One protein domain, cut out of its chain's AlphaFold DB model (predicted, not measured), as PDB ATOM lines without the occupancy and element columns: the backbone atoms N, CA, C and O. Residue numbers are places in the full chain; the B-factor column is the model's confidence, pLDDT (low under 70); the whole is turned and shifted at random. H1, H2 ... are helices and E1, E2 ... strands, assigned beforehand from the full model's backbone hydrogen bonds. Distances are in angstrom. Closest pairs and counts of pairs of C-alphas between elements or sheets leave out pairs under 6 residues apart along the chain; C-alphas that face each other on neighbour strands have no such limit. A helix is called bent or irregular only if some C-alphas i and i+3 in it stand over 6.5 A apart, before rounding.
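Overview. This is residues 2 to 171 of the 171 residues of an uncharacterized protein of Okeania sp. SIO2F4 (UniProt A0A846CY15). What is the main shape? A twisted six-stranded sheet has H1 and H2 over one face and H4 over the other, three layers, and its strands E7 and E8 run past E4 as a long hairpin arm. The small hairpin of E5 and E6 lies at the other end, and H3 is near the E2 edge. What is it made of? The printed part has 170 residues, with four named helices and eight named strands in the order H1 E1 H2 E2 H3 E3 E4 H4 E5 E6 E7 E8; the class is mixed, helices and strands. The sheet is mixed, in the order E2 E3 E1 E4 E7 E8. How large is it? It is compact, with a radius of gyration of the C-alphas of 17.4 A, and spans 70 by 34 by 33 A.

Along the chain. What comes first? H1, residues 2 to 16, starts with C-alpha 2 at (174.518, 260.542, 391.375) and is 21.0 A long. E1 is residues 23 to 27, H2 31 to 44, 20.4 A, E2 53 to 56, H3 62 to 71 and E3 77 to 80. What follows? E4 is residues 93 to 101, 22.7 A, H4 105 to 118, 18.8 A, E5 122 to 125 and E6 128 to 131. E7, residues 136 to 150, is 45.2 A, and E8, residues 156 to 170, is 44.6 A and ends with C-alpha 170 at (144.861, 256.002, 381.619).

Arrangement. Where are the helices? H1, at a height over the sheet of 8.6 A, touches H2 on the same face, with C-alphas of Leu 9 and Leu 37 closest at 6.7 A and a steep tilt of 53 degrees, the same way. H4, irregular with C-alphas 107 and 110 7.3 A apart, is on the opposite face at a height of 9.5 A, over E4 and E7; H3 only grazes the sheet. Which strands pair? Parallel neighbours have, for instance, N 54 and O 77 of E2 and E3 at 2.9 A, N 26 and O 78 of E1 and E3 at 2.8 A, N 25 and O 95 of E1 and E4 at 2.8 A, and N 96 and O 138 of E4 and E7 at 2.8 A. The antiparallel hairpins have N 137 and O 169 of E7 and E8 at 2.8 A, and N 123 and O 130 of E5 and E6 at 2.9 A. Which units form? E2, H3, E3 is a strand-helix-strand unit, two parallel neighbour strands with a helix between them in the chain, and E1, H2, E2 is a split one, with E3 between its strands; both crossovers are right-handed. Are the helices' backbones complete? In H1 and H2 every O i to N i+4 pair is within hydrogen-bond range; in H3 5 of 6 are, in H4 8 of 10.

Size, cuts and confidence. How far does it reach? The C-alphas farthest apart, of Asn 127 and Arg 153, are 70.2 A apart. Is the printed part whole? It has no cut, and E3 to E4 is a long link of 12 residues. Where is confidence low? The pLDDT is under 70 at residue 2 and residues 83 to 86, 103 to 107 and 146 to 162.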
ATOM      1  N   LYS A   2     174.425 261.973 391.001       58.19
ATOM      2  CA  LYS A   2     174.518 260.542 391.375       58.19
ATOM      3  C   LYS A   2     173.223 259.943 391.966       58.19
ATOM      4  O   LYS A   2     172.940 258.785 391.697       58.19
ATOM      5  N   THR A   3     172.419 260.725 392.693       77.00
ATOM      6  CA  THR A   3     171.184 260.247 393.352       77.00
ATOM      7  C   THR A   3     170.045 259.918 392.380       77.00
ATOM      8  O   THR A   3     169.391 258.900 392.538       77.00
ATOM      9  N   VAL A   4     169.833 260.727 391.334       85.25
ATOM     10  CA  VAL A   4     168.738 260.508 390.362       85.25
ATOM     11  C   VAL A   4     168.959 259.219 389.584       85.25
ATOM     12  O   VAL A   4     168.081 258.369 389.528       85.25
ATOM     13  N   GLN A   5     170.155 259.061 389.018       87.88
ATOM     14  CA  GLN A   5     170.503 257.879 388.234       87.88
ATOM     15  C   GLN A   5     170.496 256.614 389.106       87.88
ATOM     16  O   GLN A   5     170.108 255.559 388.622       87.88
ATOM     17  N   ALA A   6     170.884 256.716 390.385       90.75
ATOM     18  CA  ALA A   6     170.777 255.610 391.336       90.75
ATOM     19  C   ALA A   6     169.316 255.220 391.612       90.75
ATOM     20  O   ALA A   6     169.011 254.032 391.625       90.75
ATOM     21  N   ASN A   7     168.411 256.191 391.759       92.25
ATOM     22  CA  ASN A   7     166.987 255.914 391.962       92.25
ATOM     23  C   ASN A   7     166.342 255.306 390.712       92.25
ATOM     24  O   ASN A   7     165.649 254.303 390.823       92.25
ATOM     25  N   ILE A   8     166.630 255.847 389.522       94.88
ATOM     26  CA  ILE A   8     166.166 255.256 388.256       94.88
ATOM     27  C   ILE A   8     166.681 253.815 388.129       94.88
ATOM     28  O   ILE A   8     165.914 252.921 387.788       94.88
ATOM     29  N   LEU A   9     167.961 253.571 388.430       96.12
ATOM     30  CA  LEU A   9     168.547 252.228 388.408       96.12
ATOM     31  C   LEU A   9     167.855 251.284 389.399       96.12
ATOM     32  O   LEU A   9     167.554 250.148 389.046       96.12
ATOM     33  N   SER A  10     167.601 251.754 390.621       95.69
ATOM     34  CA  SER A  10     166.888 250.994 391.650       95.69
ATOM     35  C   SER A  10     165.478 250.626 391.193       95.69
ATOM     36  O   SER A  10     165.087 249.466 391.295       95.69
ATOM     37  N   ASP A  11     164.738 251.587 390.636       96.38
ATOM     38  CA  ASP A  11     163.384 251.357 390.140       96.38
ATOM     39  C   ASP A  11     163.395 250.364 388.968       96.38
ATOM     40  O   ASP A  11     162.642 249.393 388.996       96.38
ATOM     41  N   ILE A  12     164.298 250.516 387.991       97.19
ATOM     42  CA  ILE A  12     164.447 249.548 386.889       97.19
ATOM     43  C   ILE A  12     164.730 248.147 387.432       97.19
ATOM     44  O   ILE A  12     164.034 247.210 387.051       97.19
ATOM     45  N   ASN A  13     165.703 247.997 388.335       96.88
ATOM     46  CA  ASN A  13     166.035 246.693 388.910       96.88
ATOM     47  C   ASN A  13     164.840 246.074 389.642       96.88
ATOM     48  O   ASN A  13     164.556 244.902 389.425       96.88
ATOM     49  N   SER A  14     164.077 246.863 390.406       96.50
ATOM     50  CA  SER A  14     162.884 246.365 391.103       96.50
ATOM     51  C   SER A  14     161.830 245.784 390.148       96.50
ATOM     52  O   SER A  14     161.223 244.755 390.442       96.50
ATOM     53  N   TYR A  15     161.643 246.394 388.973       96.62
ATOM     54  CA  TYR A  15     160.730 245.880 387.951       96.62
ATOM     55  C   TYR A  15     161.328 244.710 387.160       96.62
ATOM     56  O   TYR A  15     160.587 243.827 386.733       96.62
ATOM     57  N   LEU A  16     162.648 244.688 386.948       96.06
ATOM     58  CA  LEU A  16     163.341 243.558 386.323       96.06
ATOM     59  C   LEU A  16     163.308 242.305 387.208       96.06
ATOM     60  O   LEU A  16     163.187 241.203 386.683       96.06
ATOM     61  N   ASP A  17     163.383 242.473 388.528       95.44
ATOM     62  CA  ASP A  17     163.348 241.381 389.512       95.44
ATOM     63  C   ASP A  17     161.939 240.804 389.715       95.44
ATOM     64  O   ASP A  17     161.782 239.751 390.328       95.44
ATOM     65  N   ASN A  18     160.911 241.460 389.168       94.31
ATOM     66  CA  ASN A  18     159.535 240.985 389.175       94.31
ATOM     67  C   ASN A  18     159.107 240.524 387.760       94.31
ATOM     68  O   ASN A  18     158.807 241.372 386.900       94.31
ATOM     69  N   PRO A  19     159.018 239.200 387.508       87.31
ATOM     70  CA  PRO A  19     158.625 238.638 386.213       87.31
ATOM     71  C   PRO A  19     157.295 239.187 385.684       87.31
ATOM     72  O   PRO A  19     157.211 239.522 384.504       87.31
ATOM     73  N   GLU A  20     156.324 239.416 386.572       90.56
ATOM     74  CA  GLU A  20     154.977 239.910 386.246       90.56
ATOM     75  C   GLU A  20     154.936 241.408 385.907       90.56
ATOM     76  O   GLU A  20     153.906 241.936 385.479       90.56
ATOM     77  N   SER A  21     156.042 242.136 386.096       91.31
ATOM     78  CA  SER A  21     156.084 243.553 385.730       91.31
ATOM     79  C   SER A  21     155.857 243.734 384.232       91.31
ATOM     80  O   SER A  21     156.375 242.995 383.397       91.31
ATOM     81  N   SER A  22     155.115 244.768 383.864       94.31
ATOM     82  CA  SER A  22     154.938 245.120 382.457       94.31
ATOM     83  C   SER A  22     156.218 245.707 381.858       94.31
ATOM     84  O   SER A  22     157.182 246.003 382.570       94.31
ATOM     85  N   GLN A  23     156.217 245.905 380.539       97.12
ATOM     86  CA  GLN A  23     157.318 246.565 379.846       97.12
ATOM     87  C   GLN A  23     157.549 247.981 380.402       97.12
ATOM     88  O   GLN A  23     156.606 248.699 380.767       97.12
ATOM     89  N   ILE A  24     158.822 248.364 380.470       97.69
ATOM     90  CA  ILE A  24     159.297 249.631 381.021       97.69
ATOM     91  C   ILE A  24     159.769 250.524 379.878       97.69
ATOM     92  O   ILE A  24     160.617 250.126 379.082       97.69
ATOM     93  N   LEU A  25     159.269 251.754 379.833       96.31
ATOM     94  CA  LEU A  25     159.742 252.799 378.936       96.31
ATOM     95  C   LEU A  25     160.575 253.804 379.733       96.31
ATOM     96  O   LEU A  25     160.056 254.462 380.629       96.31
ATOM     97  N   VAL A  26     161.863 253.927 379.427       96.56
ATOM     98  CA  VAL A  26     162.796 254.815 380.133       96.56
ATOM     99  C   VAL A  26     163.215 255.940 379.200       96.56
ATOM    100  O   VAL A  26     163.865 255.701 378.185       96.56
ATOM    101  N   TYR A  27     162.876 257.174 379.549       94.00
ATOM    102  CA  TYR A  27     163.213 258.361 378.778       94.00
ATOM    103  C   TYR A  27     164.227 259.236 379.515       94.00
ATOM    104  O   TYR A  27     163.953 259.772 380.594       94.00
ATOM    105  N   ILE A  28     165.404 259.383 378.907       92.00
ATOM    106  CA  ILE A  28     166.512 260.212 379.386       92.00
ATOM    107  C   ILE A  28     167.120 260.916 378.169       92.00
ATOM    108  O   ILE A  28     167.721 260.268 377.316       92.00
ATOM    109  N   GLN A  29     166.990 262.243 378.087       87.31
ATOM    110  CA  GLN A  29     167.508 263.040 376.958       87.31
ATOM    111  C   GLN A  29     169.032 262.918 376.789       87.31
ATOM    112  O   GLN A  29     169.552 262.916 375.672       87.31
ATOM    113  N   ASP A  30     169.762 262.810 377.902       89.06
ATOM    114  CA  ASP A  30     171.218 262.691 377.896       89.06
ATOM    115  C   ASP A  30     171.650 261.257 377.552       89.06
ATOM    116  O   ASP A  30     171.616 260.345 378.385       89.06
ATOM    117  N   LYS A  31     172.113 261.072 376.312       89.12
ATOM    118  CA  LYS A  31     172.592 259.778 375.813       89.12
ATOM    119  C   LYS A  31     173.721 259.185 376.664       89.12
ATOM    120  O   LYS A  31     173.777 257.967 376.809       89.12
ATOM    121  N   ARG A  32     174.609 260.009 377.234       91.12
ATOM    122  CA  ARG A  32     175.722 259.510 378.059       91.12
ATOM    123  C   ARG A  32     175.197 258.914 379.357       91.12
ATOM    124  O   ARG A  32     175.577 257.802 379.704       91.12
ATOM    125  N   LYS A  33     174.272 259.605 380.031       91.31
ATOM    126  CA  LYS A  33     173.638 259.086 381.255       91.31
ATOM    127  C   LYS A  33     172.872 257.789 381.018       91.31
ATOM    128  O   LYS A  33     172.876 256.920 381.889       91.31
ATOM    129  N   LEU A  34     172.191 257.688 379.877       93.50
ATOM    130  CA  LEU A  34     171.447 256.496 379.484       93.50
ATOM    131  C   LEU A  34     172.394 255.315 379.237       93.50
ATOM    132  O   LEU A  34     172.144 254.232 379.759       93.50
ATOM    133  N   GLN A  35     173.524 255.536 378.555       94.69
ATOM    134  CA  GLN A  35     174.556 254.508 378.384       94.69
ATOM    135  C   GLN A  35     175.136 254.050 379.729       94.69
ATOM    136  O   GLN A  35     175.181 252.857 380.006       94.69
ATOM    137  N   GLU A  36     175.497 254.988 380.608       95.25
ATOM    138  CA  GLU A  36     175.999 254.670 381.951       95.25
ATOM    139  C   GLU A  36     174.996 253.851 382.779       95.25
ATOM    140  O   GLU A  36     175.391 253.013 383.591       95.25
ATOM    141  N   LEU A  37     173.696 254.104 382.609       95.75
ATOM    142  CA  LEU A  37     172.634 253.359 383.281       95.75
ATOM    143  C   LEU A  37     172.568 251.915 382.771       95.75
ATOM    144  O   LEU A  37     172.531 250.989 383.578       95.75
ATOM    145  N   ILE A  38     172.612 251.725 381.450       96.75
ATOM    146  CA  ILE A  38     172.641 250.402 380.812       96.75
ATOM    147  C   ILE A  38     173.881 249.623 381.252       96.75
ATOM    148  O   ILE A  38     173.765 248.468 381.659       96.75
ATOM    149  N   ASP A  39     175.054 250.257 381.246       97.12
ATOM    150  CA  ASP A  39     176.311 249.619 381.644       97.12
ATOM    151  C   ASP A  39     176.269 249.170 383.113       97.12
ATOM    152  O   ASP A  39     176.703 248.067 383.442       97.12
ATOM    153  N   LYS A  40     175.670 249.969 384.007       96.88
ATOM    154  CA  LYS A  40     175.455 249.572 385.410       96.88
ATOM    155  C   LYS A  40     174.555 248.345 385.543       96.88
ATOM    156  O   LYS A  40     174.851 247.480 386.367       96.88
ATOM    157  N   ILE A  41     173.494 248.243 384.742       97.44
ATOM    158  CA  ILE A  41     172.622 247.059 384.736       97.44
ATOM    159  C   ILE A  41     173.415 245.846 384.235       97.44
ATOM    160  O   ILE A  41     173.464 244.832 384.930       97.44
ATOM    161  N   ARG A  42     174.120 245.976 383.102       97.19
ATOM    162  CA  ARG A  42     174.953 244.914 382.500       97.19
ATOM    163  C   ARG A  42     176.054 244.399 383.426       97.19
ATOM    164  O   ARG A  42     176.367 243.216 383.401       97.19
ATOM    165  N   ASN A  43     176.619 245.267 384.260       96.38
ATOM    166  CA  ASN A  43     177.631 244.873 385.241       96.38
ATOM    167  C   ASN A  43     177.047 244.070 386.415       96.38
ATOM    168  O   ASN A  43     177.788 243.379 387.104       96.38
ATOM    169  N   SER A  44     175.736 244.168 386.656       94.44
ATOM    170  CA  SER A  44     175.053 243.471 387.755       94.44
ATOM    171  C   SER A  44     174.334 242.191 387.326       94.44
ATOM    172  O   SER A  44     174.067 241.333 388.165       94.44
ATOM    173  N   ARG A  45     173.988 242.059 386.040       95.56
ATOM    174  CA  ARG A  45     173.223 240.930 385.497       95.56
ATOM    175  C   ARG A  45     173.403 240.798 383.990       95.56
ATOM    176  O   ARG A  45     173.784 241.746 383.307       95.56
ATOM    177  N   LYS A  46     173.029 239.634 383.457       96.31
ATOM    178  CA  LYS A  46     172.874 239.451 382.013       96.31
ATOM    179  C   LYS A  46     171.793 240.407 381.493       96.31
ATOM    180  O   LYS A  46     170.673 240.392 381.996       96.31
ATOM    181  N   PHE A  47     172.162 241.260 380.541       97.50
ATOM    182  CA  PHE A  47     171.281 242.278 379.972       97.50
ATOM    183  C   PHE A  47     171.723 242.579 378.533       97.50
ATOM    184  O   PHE A  47     172.710 243.279 378.299       97.50
ATOM    185  N   GLU A  48     171.047 241.965 377.566       97.12
ATOM    186  CA  GLU A  48     171.397 241.934 376.144       97.12
ATOM    187  C   GLU A  48     170.443 242.802 375.308       97.12
ATOM    188  O   GLU A  48     169.216 242.727 375.426       97.12
ATOM    189  N   GLN A  49     171.006 243.617 374.413       96.00
ATOM    190  CA  GLN A  49     170.222 244.431 373.485       96.00
ATOM    191  C   GLN A  49     169.471 243.536 372.486       96.00
ATOM    192  O   GLN A  49     170.023 242.545 372.012       96.00
ATOM    193  N   TYR A  50     168.241 243.914 372.126       95.38
ATOM    194  CA  TYR A  50     167.297 243.154 371.286       95.38
ATOM    195  C   TYR A  50     166.734 241.877 371.921       95.38
ATOM    196  O   TYR A  50     166.022 241.131 371.255       95.38
ATOM    197  N   LYS A  51     167.030 241.631 373.200       95.88
ATOM    198  CA  LYS A  51     166.481 240.509 373.960       95.88
ATOM    199  C   LYS A  51     165.882 240.970 375.280       95.88
ATOM    200  O   LYS A  51     164.701 240.772 375.525       95.88
ATOM    201  N   ASP A  52     166.686 241.645 376.091       97.12
ATOM    202  CA  ASP A  52     166.256 242.170 377.385       97.12
ATOM    203  C   ASP A  52     165.855 243.644 377.267       97.12
ATOM    204  O   ASP A  52     164.939 244.106 377.956       97.12
ATOM    205  N   TYR A  53     166.516 244.382 376.363       97.69
ATOM    206  CA  TYR A  53     166.255 245.803 376.177       97.69
ATOM    207  C   TYR A  53     166.457 246.339 374.754       97.69
ATOM    208  O   TYR A  53     167.129 245.733 373.920       97.69
ATOM    209  N   LEU A  54     165.911 247.528 374.494       95.62
ATOM    210  CA  LEU A  54     166.139 248.315 373.278       95.62
ATOM    211  C   LEU A  54     166.704 249.700 373.589       95.62
ATOM    212  O   LEU A  54     166.404 250.279 374.629       95.62
ATOM    213  N   GLU A  55     167.468 250.254 372.647       93.06
ATOM    214  CA  GLU A  55     167.935 251.645 372.676       93.06
ATOM    215  C   GLU A  55     167.400 252.388 371.456       93.06
ATOM    216  O   GLU A  55     167.651 252.004 370.311       93.06
ATOM    217  N   ILE A  56     166.662 253.465 371.703       90.44
ATOM    218  CA  ILE A  56     165.973 254.244 370.684       90.44
ATOM    219  C   ILE A  56     166.541 255.665 370.666       90.44
ATOM    220  O   ILE A  56     166.475 256.416 371.645       90.44
ATOM    221  N   HIS A  57     167.064 256.054 369.504       85.44
ATOM    222  CA  HIS A  57     167.627 257.377 369.245       85.44
ATOM    223  C   HIS A  57     167.018 257.978 367.973       85.44
ATOM    224  O   HIS A  57     166.483 257.257 367.136       85.44
ATOM    225  N   ALA A  58     167.158 259.293 367.784       76.25
ATOM    226  CA  ALA A  58     166.581 259.997 366.632       76.25
ATOM    227  C   ALA A  58     167.050 259.449 365.261       76.25
ATOM    228  O   ALA A  58     166.279 259.444 364.305       76.25
ATOM    229  N   ASN A  59     168.281 258.926 365.176       71.00
ATOM    230  CA  ASN A  59     168.903 258.465 363.927       71.00
ATOM    231  C   ASN A  59     168.924 256.928 363.812       71.00
ATOM    232  O   ASN A  59     169.992 256.316 363.746       71.00
ATOM    233  N   LEU A  60     167.754 256.281 363.814       76.81
ATOM    234  CA  LEU A  60     167.651 254.843 363.525       76.81
ATOM    235  C   LEU A  60     167.637 254.585 362.010       76.81
ATOM    236  O   LEU A  60     166.757 255.086 361.306       76.81
ATOM    237  N   SER A  61     168.582 253.772 361.526       77.06
ATOM    238  CA  SER A  61     168.591 253.262 360.147       77.06
ATOM    239  C   SER A  61     167.418 252.305 359.888       77.06
ATOM    240  O   SER A  61     166.830 251.769 360.829       77.06
ATOM    241  N   GLY A  62     167.084 252.067 358.612       77.44
ATOM    242  CA  GLY A  62     165.993 251.163 358.215       77.44
ATOM    243  C   GLY A  62     166.156 249.739 358.758       77.44
ATOM    244  O   GLY A  62     165.235 249.207 359.369       77.44
ATOM    245  N   GLU A  63     167.356 249.166 358.645       78.25
ATOM    246  CA  GLU A  63     167.674 247.830 359.180       78.25
ATOM    247  C   GLU A  63     167.468 247.743 360.698       78.25
ATOM    248  O   GLU A  63     166.846 246.808 361.201       78.25
ATOM    249  N   LYS A  64     167.926 248.759 361.445       83.50
ATOM    250  CA  LYS A  64     167.722 248.814 362.898       83.50
ATOM    251  C   LYS A  64     166.242 248.903 363.254       83.50
ATOM    252  O   LYS A  64     165.843 248.313 364.252       83.50
ATOM    253  N   LYS A  65     165.440 249.620 362.460       84.81
ATOM    254  CA  LYS A  65     163.987 249.698 362.663       84.81
ATOM    255  C   LYS A  65     163.308 248.347 362.460       84.81
ATOM    256  O   LYS A  65     162.511 247.990 363.314       84.81
ATOM    257  N   SER A  66     163.655 247.591 361.415       86.56
ATOM    258  CA  SER A  66     163.101 246.239 361.206       86.56
ATOM    259  C   SER A  66     163.382 245.340 362.405       86.56
ATOM    260  O   SER A  66     162.465 244.794 363.007       86.56
ATOM    261  N   LYS A  67     164.645 245.306 362.844       90.00
ATOM    262  CA  LYS A  67     165.044 244.506 364.005       90.00
ATOM    263  C   LYS A  67     164.330 244.933 365.291       90.00
ATOM    264  O   LYS A  67     164.005 244.096 366.126       90.00
ATOM    265  N   ILE A  68     164.099 246.234 365.479       91.56
ATOM    266  CA  ILE A  68     163.305 246.748 366.604       91.56
ATOM    267  C   ILE A  68     161.861 246.253 366.505       91.56
ATOM    268  O   ILE A  68     161.339 245.763 367.498       91.56
ATOM    269  N   GLU A  69     161.223 246.358 365.342       90.00
ATOM    270  CA  GLU A  69     159.835 245.923 365.146       90.00
ATOM    271  C   GLU A  69     159.631 244.437 365.464       90.00
ATOM    272  O   GLU A  69     158.620 244.086 366.068       90.00
ATOM    273  N   GLU A  70     160.615 243.594 365.152       90.94
ATOM    274  CA  GLU A  70     160.582 242.153 365.423       90.94
ATOM    275  C   GLU A  70     160.592 241.803 366.919       90.94
ATOM    276  O   GLU A  70     159.965 240.826 367.308       90.94
ATOM    277  N   CYS A  71     161.275 242.583 367.766       93.06
ATOM    278  CA  CYS A  71     161.480 242.240 369.185       93.06
ATOM    279  C   CYS A  71     160.885 243.246 370.182       93.06
ATOM    280  O   CYS A  71     160.910 243.015 371.394       93.06
ATOM    281  N   LYS A  72     160.331 244.376 369.720       92.19
ATOM    282  CA  LYS A  72     159.858 245.465 370.597       92.19
ATOM    283  C   LYS A  72     158.778 245.052 371.591       92.19
ATOM    284  O   LYS A  72     158.598 245.756 372.577       92.19
ATOM    285  N   GLN A  73     158.047 243.969 371.336       91.00
ATOM    286  CA  GLN A  73     156.997 243.478 372.235       91.00
ATOM    287  C   GLN A  73     157.523 242.522 373.312       91.00
ATOM    288  O   GLN A  73     156.813 242.281 374.289       91.00
ATOM    289  N   ASP A  74     158.737 241.999 373.139       92.62
ATOM    290  CA  ASP A  74     159.288 240.929 373.976       92.62
ATOM    291  C   ASP A  74     160.345 241.449 374.952       92.62
ATOM    292  O   ASP A  74     160.525 240.895 376.036       92.62
ATOM    293  N   VAL A  75     161.012 242.557 374.611       95.69
ATOM    294  CA  VAL A  75     161.969 243.194 375.518       95.69
ATOM    295  C   VAL A  75     161.279 243.764 376.759       95.69
ATOM    296  O   VAL A  75     160.201 244.365 376.688       95.69
ATOM    297  N   LYS A  76     161.943 243.658 377.912       97.00
ATOM    298  CA  LYS A  76     161.422 244.178 379.182       97.00
ATOM    299  C   LYS A  76     161.615 245.690 379.310       97.00
ATOM    300  O   LYS A  76     160.783 246.351 379.929       97.00
ATOM    301  N   VAL A  77     162.684 246.244 378.728       97.94
ATOM    302  CA  VAL A  77     163.046 247.667 378.881       97.94
ATOM    303  C   VAL A  77     163.298 248.340 377.536       97.94
ATOM    304  O   VAL A  77     164.029 247.837 376.693       97.94
ATOM    305  N   VAL A  78     162.749 249.533 377.344       96.94
ATOM    306  CA  VAL A  78     162.993 250.364 376.165       96.94
ATOM    307  C   VAL A  78     163.579 251.688 376.625       96.94
ATOM    308  O   VAL A  78     162.893 252.495 377.247       96.94
ATOM    309  N   PHE A  79     164.847 251.927 376.309       96.06
ATOM    310  CA  PHE A  79     165.532 253.179 376.599       96.06
ATOM    311  C   PHE A  79     165.406 254.144 375.422       96.06
ATOM    312  O   PHE A  79     165.647 253.775 374.275       96.06
ATOM    313  N   MET A  80     165.062 255.399 375.695       92.50
ATOM    314  CA  MET A  80     164.832 256.424 374.683       92.50
ATOM    315  C   MET A  80     165.558 257.722 375.033       92.50
ATOM    316  O   MET A  80     165.427 258.231 376.144       92.50
ATOM    317  N   THR A  81     166.248 258.308 374.050       88.19
ATOM    318  CA  THR A  81     166.796 259.678 374.155       88.19
ATOM    319  C   THR A  81     166.001 260.706 373.351       88.19
ATOM    320  O   THR A  81     166.262 261.899 373.441       88.19
ATOM    321  N   SER A  82     165.056 260.261 372.520       76.25
ATOM    322  CA  SER A  82     164.216 261.134 371.699       76.25
ATOM    323  C   SER A  82     162.780 260.627 371.673       76.25
ATOM    324  O   SER A  82     162.514 259.512 371.217       76.25
ATOM    325  N   SER A  83     161.853 261.480 372.110       65.81
ATOM    326  CA  SER A  83     160.403 261.257 372.058       65.81
ATOM    327  C   SER A  83     159.881 261.134 370.613       65.81
ATOM    328  O   SER A  83     158.862 260.489 370.335       65.81
ATOM    329  N   ALA A  84     160.625 261.709 369.662       57.38
ATOM    330  CA  ALA A  84     160.264 261.858 368.260       57.38
ATOM    331  C   ALA A  84     160.745 260.710 367.358       57.38
ATOM    332  O   ALA A  84     160.836 260.890 366.145       57.38
ATOM    333  N   SER A  85     161.010 259.519 367.904       60.66
ATOM    334  CA  SER A  85     161.309 258.330 367.090       60.66
ATOM    335  C   SER A  85     160.046 257.869 366.351       60.66
ATOM    336  O   SER A  85     159.308 256.992 366.796       60.66
ATOM    337  N   ARG A  86     159.739 258.568 365.249       65.50
ATOM    338  CA  ARG A  86     158.527 258.408 364.439       65.50
ATOM    339  C   ARG A  86     158.416 256.966 363.936       65.50
ATOM    340  O   ARG A  86     159.394 256.406 363.439       65.50
ATOM    341  N   GLY A  87     157.210 256.410 364.041       73.25
ATOM    342  CA  GLY A  87     156.874 255.059 363.581       73.25
ATOM    343  C   GLY A  87     157.019 253.949 364.624       73.25
ATOM    344  O   GLY A  87     156.636 252.832 364.322       73.25
ATOM    345  N   LEU A  88     157.518 254.236 365.834       87.88
ATOM    346  CA  LEU A  88     157.603 253.242 366.910       87.88
ATOM    347  C   LEU A  88     156.537 253.482 367.984       87.88
ATOM    348  O   LEU A  88     156.272 254.628 368.368       87.88
ATOM    349  N   SER A  89     155.961 252.393 368.480       91.69
ATOM    350  CA  SER A  89     155.052 252.334 369.627       91.69
ATOM    351  C   SER A  89     155.385 251.112 370.479       91.69
ATOM    352  O   SER A  89     155.831 250.085 369.962       91.69
ATOM    353  N   PHE A  90     155.148 251.234 371.782       94.62
ATOM    354  CA  PHE A  90     155.410 250.232 372.813       94.62
ATOM    355  C   PHE A  90     154.142 250.026 373.663       94.62
ATOM    356  O   PHE A  90     154.107 250.414 374.831       94.62
ATOM    357  N   PRO A  91     153.057 249.459 373.096       94.94
ATOM    358  CA  PRO A  91     151.750 249.403 373.760       94.94
ATOM    359  C   PRO A  91     151.737 248.569 375.045       94.94
ATOM    360  O   PRO A  91     150.920 248.809 375.936       94.94
ATOM    361  N   LYS A  92     152.666 247.607 375.163       96.00
ATOM    362  CA  LYS A  92     152.873 246.789 376.365       96.00
ATOM    363  C   LYS A  92     153.489 247.571 377.534       96.00
ATOM    364  O   LYS A  92     153.505 247.066 378.660       96.00
ATOM    365  N   ALA A  93     153.972 248.796 377.309       96.19
ATOM    366  CA  ALA A  93     154.525 249.623 378.368       96.19
ATOM    367  C   ALA A  93     153.423 250.123 379.319       96.19
ATOM    368  O   ALA A  93     152.515 250.869 378.930       96.19
ATOM    369  N   LYS A  94     153.522 249.726 380.594       96.44
ATOM    370  CA  LYS A  94     152.696 250.265 381.694       96.44
ATOM    371  C   LYS A  94     153.516 251.019 382.733       96.44
ATOM    372  O   LYS A  94     152.926 251.682 383.578       96.44
ATOM    373  N   ILE A  95     154.843 250.941 382.664       97.44
ATOM    374  CA  ILE A  95     155.760 251.696 383.517       97.44
ATOM    375  C   ILE A  95     156.535 252.668 382.629       97.44
ATOM    376  O   ILE A  95     157.182 252.244 381.675       97.44
ATOM    377  N   ILE A  96     156.477 253.961 382.936       96.12
ATOM    378  CA  ILE A  96     157.163 255.018 382.190       96.12
ATOM    379  C   ILE A  96     158.027 255.816 383.166       96.12
ATOM    380  O   ILE A  96     157.518 256.433 384.098       96.12
ATOM    381  N   LEU A  97     159.340 255.807 382.964       95.94
ATOM    382  CA  LEU A  97     160.321 256.499 383.795       95.94
ATOM    383  C   LEU A  97     160.900 257.671 383.000       95.94
ATOM    384  O   LEU A  97     161.450 257.465 381.922       95.94
ATOM    385  N   VAL A  98     160.777 258.896 383.510       92.75
ATOM    386  CA  VAL A  98     161.127 260.123 382.774       92.75
ATOM    387  C   VAL A  98     162.082 260.980 383.602       92.75
ATOM    388  O   VAL A  98     161.689 261.515 384.639       92.75
ATOM    389  N   GLU A  99     163.326 261.160 383.150       90.62
ATOM    390  CA  GLU A  99     164.221 262.179 383.720       90.62
ATOM    391  C   GLU A  99     163.912 263.550 383.102       90.62
ATOM    392  O   GLU A  99     163.981 263.717 381.885       90.62
ATOM    393  N   ILE A 100     163.618 264.548 383.944       84.25
ATOM    394  CA  ILE A 100     163.439 265.943 383.523       84.25
ATOM    395  C   ILE A 100     164.607 266.773 384.073       84.25
ATOM    396  O   ILE A 100     164.662 267.053 385.280       84.25
ATOM    397  N   PRO A 101     165.556 267.192 383.220       77.31
ATOM    398  CA  PRO A 101     166.657 268.033 383.660       77.31
ATOM    399  C   PRO A 101     166.196 269.476 383.938       77.31
ATOM    400  O   PRO A 101     165.363 270.036 383.225       77.31
ATOM    401  N   LYS A 102     166.806 270.110 384.949       72.50
ATOM    402  CA  LYS A 102     166.759 271.563 385.218       72.50
ATOM    403  C   LYS A 102     165.363 272.146 385.484       72.50
ATOM    404  O   LYS A 102     165.152 273.327 385.234       72.50
ATOM    405  N   PHE A 103     164.399 271.334 385.931       66.56
ATOM    406  CA  PHE A 103     163.018 271.773 386.208       66.56
ATOM    407  C   PHE A 103     162.333 272.527 385.047       66.56
ATOM    408  O   PHE A 103     161.338 273.217 385.250       66.56
ATOM    409  N   GLN A 104     162.804 272.368 383.805       67.88
ATOM    410  CA  GLN A 104     162.224 273.034 382.635       67.88
ATOM    411  C   GLN A 104     160.969 272.290 382.149       67.88
ATOM    412  O   GLN A 104     160.892 271.883 380.994       67.88
ATOM    413  N   ILE A 105     160.004 272.053 383.039       66.44
ATOM    414  CA  ILE A 105     158.845 271.185 382.785       66.44
ATOM    415  C   ILE A 105     158.034 271.694 381.590       66.44
ATOM    416  O   ILE A 105     157.761 270.922 380.681       66.44
ATOM    417  N   GLU A 106     157.735 272.992 381.533       67.38
ATOM    418  CA  GLU A 106     156.943 273.599 380.451       67.38
ATOM    419  C   GLU A 106     157.589 273.412 379.072       67.38
ATOM    420  O   GLU A 106     156.911 273.092 378.099       67.38
ATOM    421  N   ARG A 107     158.921 273.541 378.995       68.31
ATOM    422  CA  ARG A 107     159.673 273.370 377.741       68.31
ATOM    423  C   ARG A 107     159.766 271.909 377.306       68.31
ATOM    424  O   ARG A 107     159.865 271.642 376.116       68.31
ATOM    425  N   ASN A 108     159.725 270.979 378.260       74.38
ATOM    426  CA  ASN A 108     159.832 269.541 378.007       74.38
ATOM    427  C   ASN A 108     158.464 268.841 377.928       74.38
ATOM    428  O   ASN A 108     158.407 267.662 377.585       74.38
ATOM    429  N   LEU A 109     157.359 269.538 378.219       78.31
ATOM    430  CA  LEU A 109     156.031 268.932 378.322       78.31
ATOM    431  C   LEU A 109     155.609 268.239 377.024       78.31
ATOM    432  O   LEU A 109     155.112 267.120 377.073       78.31
ATOM    433  N   MET A 110     155.863 268.848 375.863       81.12
ATOM    434  CA  MET A 110     155.528 268.226 374.576       81.12
ATOM    435  C   MET A 110     156.307 266.933 374.331       81.12
ATOM    436  O   MET A 110     155.745 265.969 373.815       81.12
ATOM    437  N   GLU A 111     157.575 266.874 374.733       83.94
ATOM    438  CA  GLU A 111     158.382 265.659 374.600       83.94
ATOM    439  C   GLU A 111     157.906 264.569 375.562       83.94
ATOM    440  O   GLU A 111     157.781 263.411 375.169       83.94
ATOM    441  N   ILE A 112     157.556 264.945 376.792       84.19
ATOM    442  CA  ILE A 112     156.980 264.044 377.796       84.19
ATOM    443  C   ILE A 112     155.654 263.470 377.305       84.19
ATOM    444  O   ILE A 112     155.460 262.257 377.338       84.19
ATOM    445  N   ILE A 113     154.755 264.326 376.814       87.00
ATOM    446  CA  ILE A 113     153.480 263.907 376.231       87.00
ATOM    447  C   ILE A 113     153.759 262.910 375.108       87.00
ATOM    448  O   ILE A 113     153.235 261.802 375.128       87.00
ATOM    449  N   GLN A 114     154.655 263.237 374.178       87.75
ATOM    450  CA  GLN A 114     155.024 262.325 373.098       87.75
ATOM    451  C   GLN A 114     155.539 260.971 373.606       87.75
ATOM    452  O   GLN A 114     155.166 259.957 373.025       87.75
ATOM    453  N   VAL A 115     156.342 260.923 374.675       89.81
ATOM    454  CA  VAL A 115     156.779 259.663 375.312       89.81
ATOM    455  C   VAL A 115     155.585 258.874 375.843       89.81
ATOM    456  O   VAL A 115     155.492 257.676 375.587       89.81
ATOM    457  N   ILE A 116     154.641 259.527 376.521       90.38
ATOM    458  CA  ILE A 116     153.428 258.877 377.037       90.38
ATOM    459  C   ILE A 116     152.603 258.288 375.882       90.38
ATOM    460  O   ILE A 116     152.185 257.134 375.947       90.38
ATOM    461  N   TYR A 117     152.453 259.024 374.779       91.19
ATOM    462  CA  TYR A 117     151.773 258.534 373.577       91.19
ATOM    463  C   TYR A 117     152.505 257.363 372.896       91.19
ATOM    464  O   TYR A 117     151.867 256.601 372.173       91.19
ATOM    465  N   ARG A 118     153.811 257.148 373.134       91.56
ATOM    466  CA  ARG A 118     154.503 255.935 372.648       91.56
ATOM    467  C   ARG A 118     154.024 254.674 373.346       91.56
ATOM    468  O   ARG A 118     154.138 253.611 372.753       91.56
ATOM    469  N   ALA A 119     153.480 254.777 374.555       93.38
ATOM    470  CA  ALA A 119     152.938 253.638 375.286       93.38
ATOM    471  C   ALA A 119     151.515 253.242 374.838       93.38
ATOM    472  O   ALA A 119     150.885 252.404 375.485       93.38
ATOM    473  N   ARG A 120     151.000 253.850 373.762       92.75
ATOM    474  CA  ARG A 120     149.682 253.566 373.188       92.75
ATOM    475  C   ARG A 120     149.748 252.698 371.938       92.75
ATOM    476  O   ARG A 120     150.793 252.593 371.291       92.75
ATOM    477  N   GLY A 121     148.596 252.148 371.570       92.94
ATOM    478  CA  GLY A 121     148.349 251.460 370.310       92.94
ATOM    479  C   GLY A 121     148.015 249.985 370.491       92.94
ATOM    480  O   GLY A 121     147.646 249.524 371.573       92.94
ATOM    481  N   GLU A 122     148.150 249.244 369.397       93.81
ATOM    482  CA  GLU A 122     147.861 247.816 369.344       93.81
ATOM    483  C   GLU A 122     149.144 246.995 369.246       93.81
ATOM    484  O   GLU A 122     150.137 247.400 368.635       93.81
ATOM    485  N   TYR A 123     149.108 245.816 369.850       93.19
ATOM    486  CA  TYR A 123     150.119 244.785 369.701       93.19
ATOM    487  C   TYR A 123     149.435 243.463 369.376       93.19
ATOM    488  O   TYR A 123     148.300 243.211 369.782       93.19
ATOM    489  N   TRP A 124     150.141 242.614 368.640       90.50
ATOM    490  CA  TRP A 124     149.664 241.283 368.302       90.50
ATOM    491  C   TRP A 124     150.131 240.290 369.356       90.50
ATOM    492  O   TRP A 124     151.305 240.252 369.718       90.50
ATOM    493  N   GLU A 125     149.205 239.478 369.845       90.44
ATOM    494  CA  GLU A 125     149.493 238.367 370.742       90.44
ATOM    495  C   GLU A 125     148.568 237.210 370.375       90.44
ATOM    496  O   GLU A 125     147.355 237.391 370.288       90.44
ATOM    497  N   ASN A 126     149.132 236.027 370.116       90.06
ATOM    498  CA  ASN A 126     148.379 234.846 369.676       90.06
ATOM    499  C   ASN A 126     147.449 235.141 368.478       90.06
ATOM    500  O   ASN A 126     146.265 234.810 368.504       90.06
ATOM    501  N   ASN A 127     147.974 235.819 367.448       90.31
ATOM    502  CA  ASN A 127     147.237 236.248 366.245       90.31
ATOM    503  C   ASN A 127     145.999 237.121 366.514       90.31
ATOM    504  O   ASN A 127     145.134 237.257 365.652       90.31
ATOM    505  N   THR A 128     145.918 237.736 367.694       94.31
ATOM    506  CA  THR A 128     144.831 238.637 368.076       94.31
ATOM    507  C   THR A 128     145.399 240.017 368.377       94.31
ATOM    508  O   THR A 128     146.378 240.142 369.118       94.31
ATOM    509  N   ALA A 129     144.786 241.056 367.813       94.62
ATOM    510  CA  ALA A 129     145.118 242.435 368.146       94.62
ATOM    511  C   ALA A 129     144.620 242.759 369.564       94.62
ATOM    512  O   ALA A 129     143.447 242.565 369.890       94.62
ATOM    513  N   LYS A 130     145.523 243.237 370.423       95.06
ATOM    514  CA  LYS A 130     145.241 243.676 371.793       95.06
ATOM    515  C   LYS A 130     145.734 245.102 371.998       95.06
ATOM    516  O   LYS A 130     146.679 245.547 371.357       95.06
ATOM    517  N   THR A 131     145.137 245.803 372.957       94.88
ATOM    518  CA  THR A 131     145.568 247.140 373.386       94.88
ATOM    519  C   THR A 131     145.540 247.253 374.909       94.88
ATOM    520  O   THR A 131     144.768 246.564 375.578       94.88
ATOM    521  N   LEU A 132     146.404 248.112 375.459       94.88
ATOM    522  CA  LEU A 132     146.433 248.475 376.880       94.88
ATOM    523  C   LEU A 132     146.148 249.972 377.102       94.88
ATOM    524  O   LEU A 132     146.475 250.481 378.172       94.88
ATOM    525  N   ASP A 133     145.588 250.677 376.116       93.31
ATOM    526  CA  ASP A 133     145.293 252.119 376.197       93.31
ATOM    527  C   ASP A 133     144.361 252.423 377.395       93.31
ATOM    528  O   ASP A 133     144.683 253.186 378.306       93.31
ATOM    529  N   ASN A 134     143.270 251.664 377.528       91.12
ATOM    530  CA  ASN A 134     142.297 251.835 378.616       91.12
ATOM    531  C   ASN A 134     142.740 251.255 379.976       91.12
ATOM    532  O   ASN A 134     141.919 251.121 380.885       91.12
ATOM    533  N   GLN A 135     144.011 250.878 380.133       93.25
ATOM    534  CA  GLN A 135     144.543 250.387 381.403       93.25
ATOM    535  C   GLN A 135     145.424 251.431 382.099       93.25
ATOM    536  O   GLN A 135     146.124 252.191 381.426       93.25
ATOM    537  N   PRO A 136     145.482 251.423 383.445       93.31
ATOM    538  CA  PRO A 136     146.379 252.303 384.181       93.31
ATOM    539  C   PRO A 136     147.848 252.091 383.795       93.31
ATOM    540  O   PRO A 136     148.356 250.964 383.804       93.31
ATOM    541  N   LYS A 137     148.541 253.196 383.524       94.06
ATOM    542  CA  LYS A 137     149.986 253.289 383.319       94.06
ATOM    543  C   LYS A 137     150.585 254.163 384.421       94.06
ATOM    544  O   LYS A 137     150.071 255.238 384.731       94.06
ATOM    545  N   LYS A 138     151.676 253.696 385.022       95.62
ATOM    546  CA  LYS A 138     152.438 254.417 386.040       95.62
ATOM    547  C   LYS A 138     153.527 255.236 385.365       95.62
ATOM    548  O   LYS A 138     154.356 254.687 384.642       95.62
ATOM    549  N   ILE A 139     153.545 256.532 385.641       94.38
ATOM    550  CA  ILE A 139     154.572 257.462 385.190       94.38
ATOM    551  C   ILE A 139     155.329 257.968 386.412       94.38
ATOM    552  O   ILE A 139     154.728 258.480 387.357       94.38
ATOM    553  N   THR A 140     156.651 257.854 386.386       94.00
ATOM    554  CA  THR A 140     157.529 258.388 387.424       94.00
ATOM    555  C   THR A 140     158.430 259.458 386.821       94.00
ATOM    556  O   THR A 140     159.243 259.184 385.937       94.00
ATOM    557  N   PHE A 141     158.291 260.681 387.322       90.44
ATOM    558  CA  PHE A 141     159.125 261.820 386.967       90.44
ATOM    559  C   PHE A 141     160.280 261.960 387.951       90.44
ATOM    560  O   PHE A 141     160.067 262.051 389.163       90.44
ATOM    561  N   TYR A 142     161.496 262.037 387.417       90.25
ATOM    562  CA  TYR A 142     162.720 262.309 388.162       90.25
ATOM    563  C   TYR A 142     163.180 263.726 387.833       90.25
ATOM    564  O   TYR A 142     163.830 263.973 386.814       90.25
ATOM    565  N   LEU A 143     162.817 264.670 388.696       85.00
ATOM    566  CA  LEU A 143     163.137 266.085 388.547       85.00
ATOM    567  C   LEU A 143     164.441 266.379 389.281       85.00
ATOM    568  O   LEU A 143     164.582 266.057 390.464       85.00
ATOM    569  N   SER A 144     165.398 266.999 388.593       75.50
ATOM    570  CA  SER A 144     166.662 267.392 389.215       75.50
ATOM    571  C   SER A 144     167.068 268.814 388.860       75.50
ATOM    572  O   SER A 144     167.031 269.202 387.692       75.50
ATOM    573  N   ASP A 145     167.480 269.573 389.880       71.06
ATOM    574  CA  ASP A 145     168.043 270.914 389.725       71.06
ATOM    575  C   ASP A 145     169.436 271.023 390.328       71.06
ATOM    576  O   ASP A 145     169.826 270.286 391.246       71.06
ATOM    577  N   ARG A 146     170.151 272.039 389.857       67.25
ATOM    578  CA  ARG A 146     171.374 272.526 390.471       67.25
ATOM    579  C   ARG A 146     171.270 274.038 390.622       67.25
ATOM    580  O   ARG A 146     171.381 274.760 389.639       67.25
ATOM    581  N   ALA A 147     171.160 274.499 391.863       61.72
ATOM    582  CA  ALA A 147     171.318 275.909 392.188       61.72
ATOM    583  C   ALA A 147     172.781 276.171 392.575       61.72
ATOM    584  O   ALA A 147     173.353 275.452 393.402       61.72
ATOM    585  N   ILE A 148     173.395 277.175 391.949       66.00
ATOM    586  CA  ILE A 148     174.724 277.677 392.308       66.00
ATOM    587  C   ILE A 148     174.515 279.048 392.945       66.00
ATOM    588  O   ILE A 148     173.950 279.934 392.313       66.00
ATOM    589  N   TYR A 149     174.963 279.208 394.186       64.62
ATOM    590  CA  TYR A 149     174.915 280.476 394.905       64.62
ATOM    591  C   TYR A 149     176.330 281.047 394.997       64.62
ATOM    592  O   TYR A 149     177.238 280.345 395.446       64.62
ATOM    593  N   SER A 150     176.515 282.308 394.609       55.72
ATOM    594  CA  SER A 150     177.703 283.092 394.964       55.72
ATOM    595  C   SER A 150     177.318 284.108 396.033       55.72
ATOM    596  O   SER A 150     176.445 284.940 395.784       55.72
ATOM    597  N   ASN A 151     177.953 284.064 397.203       64.94
ATOM    598  CA  ASN A 151     177.929 285.224 398.097       64.94
ATOM    599  C   ASN A 151     179.040 286.209 397.682       64.94
ATOM    600  O   ASN A 151     180.002 285.815 397.020       64.94
ATOM    601  N   GLU A 152     178.928 287.476 398.084       61.81
ATOM    602  CA  GLU A 152     179.875 288.565 397.758       61.81
ATOM    603  C   GLU A 152     181.307 288.361 398.315       61.81
ATOM    604  O   GLU A 152     182.175 289.219 398.185       61.81
ATOM    605  N   ARG A 153     181.595 287.197 398.908       55.38
ATOM    606  CA  ARG A 153     182.898 286.762 399.415       55.38
ATOM    607  C   ARG A 153     183.277 285.401 398.825       55.38
ATOM    608  O   ARG A 153     183.438 284.439 399.558       55.38
ATOM    609  N   TRP A 154     183.421 285.310 397.503       50.62
ATOM    610  CA  TRP A 154     184.097 284.225 396.756       50.62
ATOM    611  C   TRP A 154     183.815 282.751 397.144       50.62
ATOM    612  O   TRP A 154     184.564 281.865 396.738       50.62
ATOM    613  N   HIS A 155     182.728 282.438 397.855       52.31
ATOM    614  CA  HIS A 155     182.339 281.058 398.151       52.31
ATOM    615  C   HIS A 155     181.187 280.645 397.234       52.31
ATOM    616  O   HIS A 155     180.102 281.231 397.268       52.31
ATOM    617  N   LEU A 156     181.433 279.623 396.410       49.16
ATOM    618  CA  LEU A 156     180.413 278.974 395.592       49.16
ATOM    619  C   LEU A 156     179.779 277.834 396.388       49.16
ATOM    620  O   LEU A 156     180.432 276.828 396.669       49.16
ATOM    621  N   TYR A 157     178.491 277.960 396.697       56.31
ATOM    622  CA  TYR A 157     177.704 276.868 397.265       56.31
ATOM    623  C   TYR A 157     176.882 276.200 396.167       56.31
ATOM    624  O   TYR A 157     176.252 276.866 395.344       56.31
ATOM    625  N   MET A 158     176.875 274.868 396.160       53.25
ATOM    626  CA  MET A 158     176.100 274.072 395.214       53.25
ATOM    627  C   MET A 158     175.016 273.304 395.954       53.25
ATOM    628  O   MET A 158     175.311 272.400 396.732       53.25
ATOM    629  N   LEU A 159     173.759 273.648 395.686       54.53
ATOM    630  CA  LEU A 159     172.608 272.946 396.235       54.53
ATOM    631  C   LEU A 159     172.001 272.046 395.154       54.53
ATOM    632  O   LEU A 159     171.697 272.495 394.045       54.53
ATOM    633  N   HIS A 160     171.801 270.775 395.487       58.69
ATOM    634  CA  HIS A 160     171.103 269.821 394.633       58.69
ATOM    635  C   HIS A 160     169.690 269.594 395.159       58.69
ATOM    636  O   HIS A 160     169.521 269.169 396.299       58.69
ATOM    637  N   ARG A 161     168.684 269.848 394.320       64.00
ATOM    638  CA  ARG A 161     167.282 269.539 394.623       64.00
ATOM    639  C   ARG A 161     166.834 268.374 393.751       64.00
ATOM    640  O   ARG A 161     167.124 268.351 392.554       64.00
ATOM    641  N   TYR A 162     166.161 267.411 394.366       68.94
ATOM    642  CA  TYR A 162     165.611 266.234 393.705       68.94
ATOM    643  C   TYR A 162     164.169 266.030 394.152       68.94
ATOM    644  O   TYR A 162     163.875 266.140 395.341       68.94
ATOM    645  N   LEU A 163     163.297 265.721 393.198       72.81
ATOM    646  CA  LEU A 163     161.918 265.344 393.459       72.81
ATOM    647  C   LEU A 163     161.556 264.135 392.592       72.81
ATOM    648  O   LEU A 163     161.751 264.158 391.374       72.81
ATOM    649  N   GLN A 164     161.017 263.097 393.229       78.56
ATOM    650  CA  GLN A 164     160.364 261.980 392.554       78.56
ATOM    651  C   GLN A 164     158.856 262.182 392.641       78.56
ATOM    652  O   GLN A 164     158.312 262.293 393.738       78.56
ATOM    653  N   CYS A 165     158.181 262.224 391.497       80.50
ATOM    654  CA  CYS A 165     156.727 262.328 391.435       80.50
ATOM    655  C   CYS A 165     156.171 261.110 390.701       80.50
ATOM    656  O   CYS A 165     156.628 260.789 389.607       80.50
ATOM    657  N   ASN A 166     155.200 260.431 391.310       82.00
ATOM    658  CA  ASN A 166     154.512 259.294 390.713       82.00
ATOM    659  C   ASN A 166     153.096 259.720 390.339       82.00
ATOM    660  O   ASN A 166     152.363 260.228 391.186       82.00
ATOM    661  N   ILE A 167     152.720 259.490 389.089       83.44
ATOM    662  CA  ILE A 167     151.391 259.775 388.559       83.44
ATOM    663  C   ILE A 167     150.873 258.500 387.899       83.44
ATOM    664  O   ILE A 167     151.617 257.802 387.213       83.44
ATOM    665  N   THR A 168     149.596 258.198 388.096       81.31
ATOM    666  CA  THR A 168     148.904 257.140 387.357       81.31
ATOM    667  C   THR A 168     147.984 257.794 386.343       81.31
ATOM    668  O   THR A 168     147.214 258.685 386.697       81.31
ATOM    669  N   VAL A 169     148.066 257.355 385.092       79.69
ATOM    670  CA  VAL A 169     147.221 257.840 383.997       79.69
ATOM    671  C   VAL A 169     146.597 256.667 383.252       79.69
ATOM    672  O   VAL A 169     147.168 255.580 383.220       79.69
ATOM    673  N   THR A 170     145.456 256.898 382.620       78.38
ATOM    674  CA  THR A 170     144.861 256.002 381.619       78.38
ATOM    675  C   THR A 170     144.907 256.760 380.295       78.38
ATOM    676  O   THR A 170     144.556 257.942 380.296       78.38
ATOM    677  N   VAL A 171     145.427 256.159 379.217       71.88
ATOM    678  CA  VAL A 171     145.898 256.908 378.028       71.88
ATOM    679  C   VAL A 171     145.303 256.412 376.725       71.88
ATOM    680  O   VAL A 171     145.386 255.193 376.494       71.88
TER     681      VAL A 171